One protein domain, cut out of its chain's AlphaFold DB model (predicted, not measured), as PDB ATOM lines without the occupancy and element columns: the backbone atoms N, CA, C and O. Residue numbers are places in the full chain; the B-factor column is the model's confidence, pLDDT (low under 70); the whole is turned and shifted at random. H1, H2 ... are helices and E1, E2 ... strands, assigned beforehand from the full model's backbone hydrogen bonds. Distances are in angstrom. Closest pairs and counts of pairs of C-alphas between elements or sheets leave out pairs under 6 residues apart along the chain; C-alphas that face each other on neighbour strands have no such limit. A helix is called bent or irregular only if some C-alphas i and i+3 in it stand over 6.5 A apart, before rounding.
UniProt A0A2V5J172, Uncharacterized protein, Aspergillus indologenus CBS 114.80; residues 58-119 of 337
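This is residues 58 to 119 of the 337 residues of an uncharacterized protein of Aspergillus indologenus CBS 114.80 (UniProt A0A2V5J172). Little of this domain is regular structure: a two-strand hairpin, E1 and E2, packs on helix H2, and the long stretch of residues 87 to 119 loops away and returns to pair beside E1. The 62 printed residues, 21 in named elements, run H1, E1, E2, H2, a mixed class with an antiparallel sheet. The whole is compact, radius of gyration of the C-alphas 11.2 A, spanning 29 by 28 by 17 A.

H1, residues 58 to 62, is only just irregular, C-alphas 58 and 61 being 6.8 A apart; 0 of 1 O i to N i+4 pairs and 1 of 2 O i to N i+3 pairs are within hydrogen-bond range. E1, residues 64 to 66, and E2, residues 73 to 75, form a hairpin, with N 65 and O 74 2.9 A apart. In H2, residues 77 to 86, every O i to N i+4 pair is within range. The closest C-alphas of E2 and H2, Ile 74 and Phe 80, are 5.8 A apart. H1 and H2 only just touch, with 3 pairs of C-alphas within 8 A, the closest Ala 60 and Arg 77 at 6.3 A. Residues 64 to 65 pair antiparallel with 117 to 118.

H1 begins at C-alpha 58 (-164.938, -97.393, -130.186). H2, 14.4 A long, ends at C-alpha 86 (-142.829, -107.752, -128.127).

The printed part has no cut and no long link between named elements. Residues 58 to 62 and 90 to 105 have pLDDT under 70.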
ATOM      1  N   GLU A  58    -164.977 -97.513-128.718       44.72
ATOM      2  CA  GLU A  58    -164.938 -97.393-130.186       44.72
ATOM      3  C   GLU A  58    -164.012 -96.236-130.641       44.72
ATOM      4  O   GLU A  58    -163.469 -96.269-131.739       44.72
ATOM      5  N   ALA A  59    -163.756 -95.246-129.775       49.12
ATOM      6  CA  ALA A  59    -162.766 -94.190-130.008       49.12
ATOM      7  C   ALA A  59    -161.300 -94.605-129.722       49.12
ATOM      8  O   ALA A  59    -160.386 -93.848-130.045       49.12
ATOM      9  N   ALA A  60    -161.046 -95.771-129.110       52.59
ATOM     10  CA  ALA A  60    -159.706 -96.158-128.642       52.59
ATOM     11  C   ALA A  60    -158.727 -96.542-129.770       52.59
ATOM     12  O   ALA A  60    -157.511 -96.511-129.568       52.59
ATOM     13  N   ASP A  61    -159.241 -96.867-130.958       57.31
ATOM     14  CA  ASP A  61    -158.417 -97.179-132.131       57.31
ATOM     15  C   ASP A  61    -157.843 -95.918-132.808       57.31
ATOM     16  O   ASP A  61    -156.842 -96.010-133.515       57.31
ATOM     17  N   TYR A  62    -158.397 -94.734-132.511       63.59
ATOM     18  CA  TYR A  62    -157.889 -93.428-132.964       63.59
ATOM     19  C   TYR A  62    -156.891 -92.787-131.987       63.59
ATOM     20  O   TYR A  62    -156.339 -91.727-132.272       63.59
ATOM     21  N   LEU A  63    -156.661 -93.398-130.821       76.81
ATOM     22  CA  LEU A  63    -155.698 -92.895-129.846       76.81
ATOM     23  C   LEU A  63    -154.265 -93.160-130.325       76.81
ATOM     24  O   LEU A  63    -153.947 -94.245-130.813       76.81
ATOM     25  N   ILE A  64    -153.403 -92.159-130.163       85.69
ATOM     26  CA  ILE A  64    -152.002 -92.191-130.582       85.69
ATOM     27  C   ILE A  64    -151.128 -92.280-129.329       85.69
ATOM     28  O   ILE A  64    -151.343 -91.550-128.365       85.69
ATOM     29  N   TYR A  65    -150.134 -93.159-129.336       87.56
ATOM     30  CA  TYR A  65    -149.243 -93.414-128.206       87.56
ATOM     31  C   TYR A  65    -147.785 -93.196-128.617       87.56
ATOM     32  O   TYR A  65    -147.440 -93.380-129.782       87.56
ATOM     33  N   LYS A  66    -146.919 -92.828-127.670       89.56
ATOM     34  CA  LYS A  66    -145.470 -92.733-127.879       89.56
ATOM     35  C   LYS A  66    -144.745 -93.788-127.058       89.56
ATOM     36  O   LYS A  66    -144.905 -93.835-125.838       89.56
ATOM     37  N   CYS A  67    -143.906 -94.596-127.697       88.25
ATOM     38  CA  CYS A  67    -142.951 -95.427-126.971       88.25
ATOM     39  C   CYS A  67    -141.848 -94.538-126.381       88.25
ATOM     40  O   CYS A  67    -141.231 -93.758-127.105       88.25
ATOM     41  N   TRP A  68    -141.570 -94.649-125.080       83.06
ATOM     42  CA  TRP A  68    -140.477 -93.887-124.464       83.06
ATOM     43  C   TRP A  68    -139.091 -94.391-124.889       83.06
ATOM     44  O   TRP A  68    -138.151 -93.605-124.892       83.06
ATOM     45  N   THR A  69    -138.953 -95.675-125.249       82.88
ATOM     46  CA  THR A  69    -137.650 -96.303-125.533       82.88
ATOM     47  C   THR A  69    -137.141 -95.945-126.923       82.88
ATOM     48  O   THR A  69    -135.974 -95.611-127.085       82.88
ATOM     49  N   TYR A  70    -138.023 -96.003-127.926       82.94
ATOM     50  CA  TYR A  70    -137.677 -95.774-129.334       82.94
ATOM     51  C   TYR A  70    -138.244 -94.472-129.909       82.94
ATOM     52  O   TYR A  70    -138.086 -94.206-131.094       82.94
ATOM     53  N   ALA A  71    -138.952 -93.675-129.101       81.75
ATOM     54  CA  ALA A  71    -139.697 -92.485-129.529       81.75
ATOM     55  C   ALA A  71    -140.766 -92.721-130.626       81.75
ATOM     56  O   ALA A  71    -141.394 -91.754-131.063       81.75
ATOM     57  N   GLU A  72    -141.008 -93.977-131.022       87.62
ATOM     58  CA  GLU A  72    -141.959 -94.386-132.057       87.62
ATOM     59  C   GLU A  72    -143.394 -93.959-131.711       87.62
ATOM     60  O   GLU A  72    -143.837 -94.065-130.561       87.62
ATOM     61  N   VAL A  73    -144.119 -93.478-132.724       88.56
ATOM     62  CA  VAL A  73    -145.512 -93.029-132.625       88.56
ATOM     63  C   VAL A  73    -146.430 -94.132-133.142       88.56
ATOM     64  O   VAL A  73    -146.420 -94.457-134.325       88.56
ATOM     65  N   ILE A  74    -147.239 -94.699-132.251       88.25
ATOM     66  CA  ILE A  74    -148.017 -95.914-132.500       88.25
ATOM     67  C   ILE A  74    -149.509 -95.596-132.426       88.25
ATOM     68  O   ILE A  74    -150.018 -95.123-131.409       88.25
ATOM     69  N   GLN A  75    -150.221 -95.872-133.516       84.44
ATOM     70  CA  GLN A  75    -151.674 -95.720-133.603       84.44
ATOM     71  C   GLN A  75    -152.391 -96.911-132.959       84.44
ATOM     72  O   GLN A  75    -152.005 -98.060-133.184       84.44
ATOM     73  N   SER A  76    -153.484 -96.643-132.247       83.31
ATOM     74  CA  SER A  76    -154.277 -97.566-131.425       83.31
ATOM     75  C   SER A  76    -153.593 -98.065-130.146       83.31
ATOM     76  O   SER A  76    -152.422 -98.459-130.114       83.31
ATOM     77  N   ARG A  77    -154.410 -98.172-129.092       83.25
ATOM     78  CA  ARG A  77    -154.046 -98.757-127.791       83.25
ATOM     79  C   ARG A  77    -153.509-100.180-127.918       83.25
ATOM     80  O   ARG A  77    -152.589-100.580-127.207       83.25
ATOM     81  N   ARG A  78    -154.106-100.954-128.827       82.88
ATOM     82  CA  ARG A  78    -153.777-102.359-129.056       82.88
ATOM     83  C   ARG A  78    -152.352-102.515-129.587       82.88
ATOM     84  O   ARG A  78    -151.573-103.229-128.962       82.88
ATOM     85  N   ARG A  79    -152.008-101.824-130.683       85.69
ATOM     86  CA  ARG A  79    -150.663-101.905-131.280       85.69
ATOM     87  C   ARG A  79    -149.587-101.410-130.321       85.69
ATOM     88  O   ARG A  79    -148.513-101.996-130.277       85.69
ATOM     89  N   PHE A  80    -149.878-100.390-129.509       88.12
ATOM     90  CA  PHE A  80    -148.947 -99.932-128.476       88.12
ATOM     91  C   PHE A  80    -148.658-101.024-127.431       88.12
ATOM     92  O   PHE A  80    -147.499-101.290-127.117       88.12
ATOM     93  N   ILE A  81    -149.695-101.710-126.933       84.88
ATOM     94  CA  ILE A  81    -149.527-102.829-125.990       84.88
ATOM     95  C   ILE A  81    -148.762-103.993-126.643       84.88
ATOM     96  O   ILE A  81    -147.883-104.574-126.006       84.88
ATOM     97  N   GLU A  82    -149.073-104.325-127.900       85.69
ATOM     98  CA  GLU A  82    -148.371-105.357-128.679       85.69
ATOM     99  C   GLU A  82    -146.877-105.007-128.849       85.69
ATOM    100  O   GLU A  82    -146.026-105.835-128.528       85.69
ATOM    101  N   HIS A  83    -146.544-103.769-129.237       88.31
ATOM    102  CA  HIS A  83    -145.168-103.267-129.350       88.31
ATOM    103  C   HIS A  83    -144.400-103.370-128.021       88.31
ATOM    104  O   HIS A  83    -143.341-103.996-127.973       88.31
ATOM    105  N   VAL A  84    -144.939-102.820-126.925       86.44
ATOM    106  CA  VAL A  84    -144.266-102.816-125.606       86.44
ATOM    107  C   VAL A  84    -144.028-104.241-125.086       86.44
ATOM    108  O   VAL A  84    -142.996-104.502-124.461       86.44
ATOM    109  N   ALA A  85    -144.947-105.172-125.367       82.06
ATOM    110  CA  ALA A  85    -144.802-106.583-125.012       82.06
ATOM    111  C   ALA A  85    -143.764-107.314-125.884       82.06
ATOM    112  O   ALA A  85    -142.918-108.029-125.343       82.06
ATOM    113  N   HIS A  86    -143.789-107.125-127.210       82.94
ATOM    114  CA  HIS A  86    -142.829-107.752-128.127       82.94
ATOM    115  C   HIS A  86    -141.398-107.254-127.902       82.94
ATOM    116  O   HIS A  86    -140.485-108.070-127.778       82.94
ATOM    117  N   GLN A  87    -141.210-105.937-127.768       82.88
ATOM    118  CA  GLN A  87    -139.903-105.302-127.553       82.88
ATOM    119  C   GLN A  87    -139.424-105.357-126.088       82.88
ATOM    120  O   GLN A  87    -138.379-104.810-125.742       82.88
ATOM    121  N   ARG A  88    -140.187-106.017-125.200       80.50
ATOM    122  CA  ARG A  88    -139.865-106.260-123.779       80.50
ATOM    123  C   ARG A  88    -139.495-105.007-122.966       80.50
ATOM    124  O   ARG A  88    -138.822-105.125-121.944       80.50
ATOM    125  N   HIS A  89    -140.000-103.827-123.333       78.00
ATOM    126  CA  HIS A  89    -139.647-102.531-122.721       78.00
ATOM    127  C   HIS A  89    -139.908-102.399-121.212       78.00
ATOM    128  O   HIS A  89    -139.441-101.452-120.586       78.00
ATOM    129  N   CYS A  90    -140.649-103.335-120.618       67.81
ATOM    130  CA  CYS A  90    -140.936-103.374-119.182       67.81
ATOM    131  C   CYS A  90    -140.550-104.710-118.522       67.81
ATOM    132  O   CYS A  90    -141.087-105.034-117.464       67.81
ATOM    133  N   GLY A  91    -139.715-105.535-119.171       64.69
ATOM    134  CA  GLY A  91    -139.389-106.892-118.700       64.69
ATOM    135  C   GLY A  91    -140.602-107.837-118.624       64.69
ATOM    136  O   GLY A  91    -140.571-108.839-117.917       64.69
ATOM    137  N   PHE A  92    -141.697-107.503-119.312       62.56
ATOM    138  CA  PHE A  92    -143.016-108.093-119.087       62.56
ATOM    139  C   PHE A  92    -143.396-109.094-120.184       62.56
ATOM    140  O   PHE A  92    -143.554-108.733-121.348       62.56
ATOM    141  N   THR A  93    -143.591-110.359-119.813       57.03
ATOM    142  CA  THR A  93    -143.943-111.453-120.734       57.03
ATOM    143  C   THR A  93    -145.461-111.587-120.909       57.03
ATOM    144  O   THR A  93    -146.081-112.567-120.487       57.03
ATOM    145  N   TYR A  94    -146.099-110.604-121.555       61.88
ATOM    146  CA  TYR A  94    -147.544-110.669-121.807       61.88
ATOM    147  C   TYR A  94    -147.886-111.723-122.872       61.88
ATOM    148  O   TYR A  94    -147.680-111.522-124.068       61.88
ATOM    149  N   LYS A  95    -148.445-112.862-122.446       59.38
ATOM    150  CA  LYS A  95    -148.907-113.919-123.357       59.38
ATOM    151  C   LYS A  95    -150.246-113.530-123.995       59.38
ATOM    152  O   LYS A  95    -151.307-113.701-123.388       59.38
ATOM    153  N   PHE A  96    -150.210-113.068-125.245       60.88
ATOM    154  CA  PHE A  96    -151.403-112.917-126.082       60.88
ATOM    155  C   PHE A  96    -152.028-114.292-126.387       60.88
ATOM    156  O   PHE A  96    -151.702-114.937-127.380       60.88
ATOM    157  N   LYS A  97    -152.955-114.754-125.535       52.44
ATOM    158  CA  LYS A  97    -153.865-115.856-125.892       52.44
ATOM    159  C   LYS A  97    -154.758-115.400-127.054       52.44
ATOM    160  O   LYS A  97    -155.339-114.317-126.982       52.44
ATOM    161  N   GLY A  98    -154.814-116.221-128.101       47.47
ATOM    162  CA  GLY A  98    -155.166-115.843-129.470       47.47
ATOM    163  C   GLY A  98    -156.470-115.071-129.728       47.47
ATOM    164  O   GLY A  98    -157.441-115.099-128.973       47.47
ATOM    165  N   ALA A  99    -156.462-114.424-130.896       47.12
ATOM    166  CA  ALA A  99    -157.592-113.936-131.692       47.12
ATOM    167  C   ALA A  99    -158.543-112.855-131.129       47.12
ATOM    168  O   ALA A  99    -159.159-112.172-131.941       47.12
ATOM    169  N   THR A 100    -158.674-112.612-129.815       47.34
ATOM    170  CA  THR A 100    -159.568-111.531-129.320       47.34
ATOM    171  C   THR A 100    -158.957-110.625-128.244       47.34
ATOM    172  O   THR A 100    -159.223-110.748-127.045       47.34
ATOM    173  N   TYR A 101    -158.215-109.597-128.678       49.47
ATOM    174  CA  TYR A 101    -158.069-108.387-127.862       49.47
ATOM    175  C   TYR A 101    -159.441-107.708-127.766       49.47
ATOM    176  O   TYR A 101    -159.889-107.045-128.697       49.47
ATOM    177  N   ARG A 102    -160.139-107.892-126.641       54.47
ATOM    178  CA  ARG A 102    -161.343-107.113-126.327       54.47
ATOM    179  C   ARG A 102    -160.901-105.772-125.717       54.47
ATOM    180  O   ARG A 102    -160.247-105.818-124.672       54.47
ATOM    181  N   PRO A 103    -161.317-104.603-126.254       50.53
ATOM    182  CA  PRO A 103    -160.944-103.280-125.725       50.53
ATOM    183  C   PRO A 103    -161.269-103.046-124.240       50.53
ATOM    184  O   PRO A 103    -160.722-102.146-123.619       50.53
ATOM    185  N   ARG A 104    -162.128-103.889-123.646       53.06
ATOM    186  CA  ARG A 104    -162.495-103.882-122.221       53.06
ATOM    187  C   ARG A 104    -161.390-104.334-121.250       53.06
ATOM    188  O   ARG A 104    -161.644-104.338-120.048       53.06
ATOM    189  N   ARG A 105    -160.209-104.773-121.706       64.19
ATOM    190  CA  ARG A 105    -159.126-105.151-120.777       64.19
ATOM    191  C   ARG A 105    -158.523-103.912-120.107       64.19
ATOM    192  O   ARG A 105    -158.229-102.917-120.773       64.19
ATOM    193  N   ALA A 106    -158.321-104.011-118.792       71.94
ATOM    194  CA  ALA A 106    -157.586-103.025-118.005       71.94
ATOM    195  C   ALA A 106    -156.184-102.788-118.591       71.94
ATOM    196  O   ALA A 106    -155.636-103.651-119.284       71.94
ATOM    197  N   TRP A 107    -155.629-101.605-118.336       80.12
ATOM    198  CA  TRP A 107    -154.280-101.258-118.773       80.12
ATOM    199  C   TRP A 107    -153.260-102.254-118.185       80.12
ATOM    200  O   TRP A 107    -153.271-102.467-116.973       80.12
ATOM    201  N   PRO A 108    -152.425-102.920-119.007       79.94
ATOM    202  CA  PRO A 108    -151.650-104.078-118.557       79.94
ATOM    203  C   PRO A 108    -150.297-103.721-117.923       79.94
ATOM    204  O   PRO A 108    -149.561-104.630-117.542       79.94
ATOM    205  N   PHE A 109    -149.938-102.438-117.846       81.88
ATOM    206  CA  PHE A 109    -148.604-102.000-117.444       81.88
ATOM    207  C   PHE A 109    -148.586-101.230-116.115       81.88
ATOM    208  O   PHE A 109    -149.599-100.696-115.675       81.88
ATOM    209  N   LYS A 110    -147.403-101.161-115.484       82.31
ATOM    210  CA  LYS A 110    -147.182-100.494-114.184       82.31
ATOM    211  C   LYS A 110    -147.200 -98.957-114.243       82.31
ATOM    212  O   LYS A 110    -147.334 -98.316-113.209       82.31
ATOM    213  N   PHE A 111    -147.022 -98.378-115.425       83.69
ATOM    214  CA  PHE A 111    -147.118 -96.939-115.684       83.69
ATOM    215  C   PHE A 111    -148.541 -96.575-116.118       83.69
ATOM    216  O   PHE A 111    -149.262 -97.443-116.602       83.69
ATOM    217  N   SER A 112    -148.956 -95.314-115.979       84.00
ATOM    218  CA  SER A 112    -150.295 -94.873-116.395       84.00
ATOM    219  C   SER A 112    -150.462 -94.837-117.918       84.00
ATOM    220  O   SER A 112    -149.507 -94.624-118.660       84.00
ATOM    221  N   GLU A 113    -151.690 -95.015-118.407       85.62
ATOM    222  CA  GLU A 113    -151.986 -94.893-119.841       85.62
ATOM    223  C   GLU A 113    -151.764 -93.451-120.331       85.62
ATOM    224  O   GLU A 113    -151.275 -93.211-121.435       85.62
ATOM    225  N   GLU A 114    -152.032 -92.479-119.461       82.06
ATOM    226  CA  GLU A 114    -151.866 -91.051-119.702       82.06
ATOM    227  C   GLU A 114    -150.411 -90.613-119.918       82.06
ATOM    228  O   GLU A 114    -150.206 -89.572-120.540       82.06
ATOM    229  N   SER A 115    -149.410 -91.357-119.422       84.56
ATOM    230  CA  SER A 115    -147.995 -90.970-119.564       84.56
ATOM    231  C   SER A 115    -147.418 -91.259-120.953       84.56
ATOM    232  O   SER A 115    -146.434 -90.638-121.352       84.56
ATOM    233  N   VAL A 116    -148.044 -92.174-121.697       86.38
ATOM    234  CA  VAL A 116    -147.640 -92.585-123.054       86.38
ATOM    235  C   VAL A 116    -148.644 -92.183-124.127       86.38
ATOM    236  O   VAL A 116    -148.305 -92.183-125.308       86.38
ATOM    237  N   LEU A 117    -149.872 -91.830-123.747       85.69
ATOM    238  CA  LEU A 117    -150.875 -91.312-124.665       85.69
ATOM    239  C   LEU A 117    -150.438 -89.938-125.201       85.69
ATOM    240  O   LEU A 117    -150.444 -88.941-124.472       85.69
ATOM    241  N   ILE A 118    -150.150 -89.858-126.501       80.12
ATOM    242  CA  ILE A 118    -150.088 -88.578-127.205       80.12
ATOM    243  C   ILE A 118    -151.519 -88.060-127.283       80.12
ATOM    244  O   ILE A 118    -152.284 -88.357-128.201       80.12
ATOM    245  N   ARG A 119    -151.880 -87.227-126.309       71.06
ATOM    246  CA  ARG A 119    -152.955 -86.266-126.522       71.06
ATOM    247  C   ARG A 119    -152.473 -85.329-127.618       71.06
ATOM    248  O   ARG A 119    -151.442 -84.675-127.442       71.06
TER     249      ARG A 119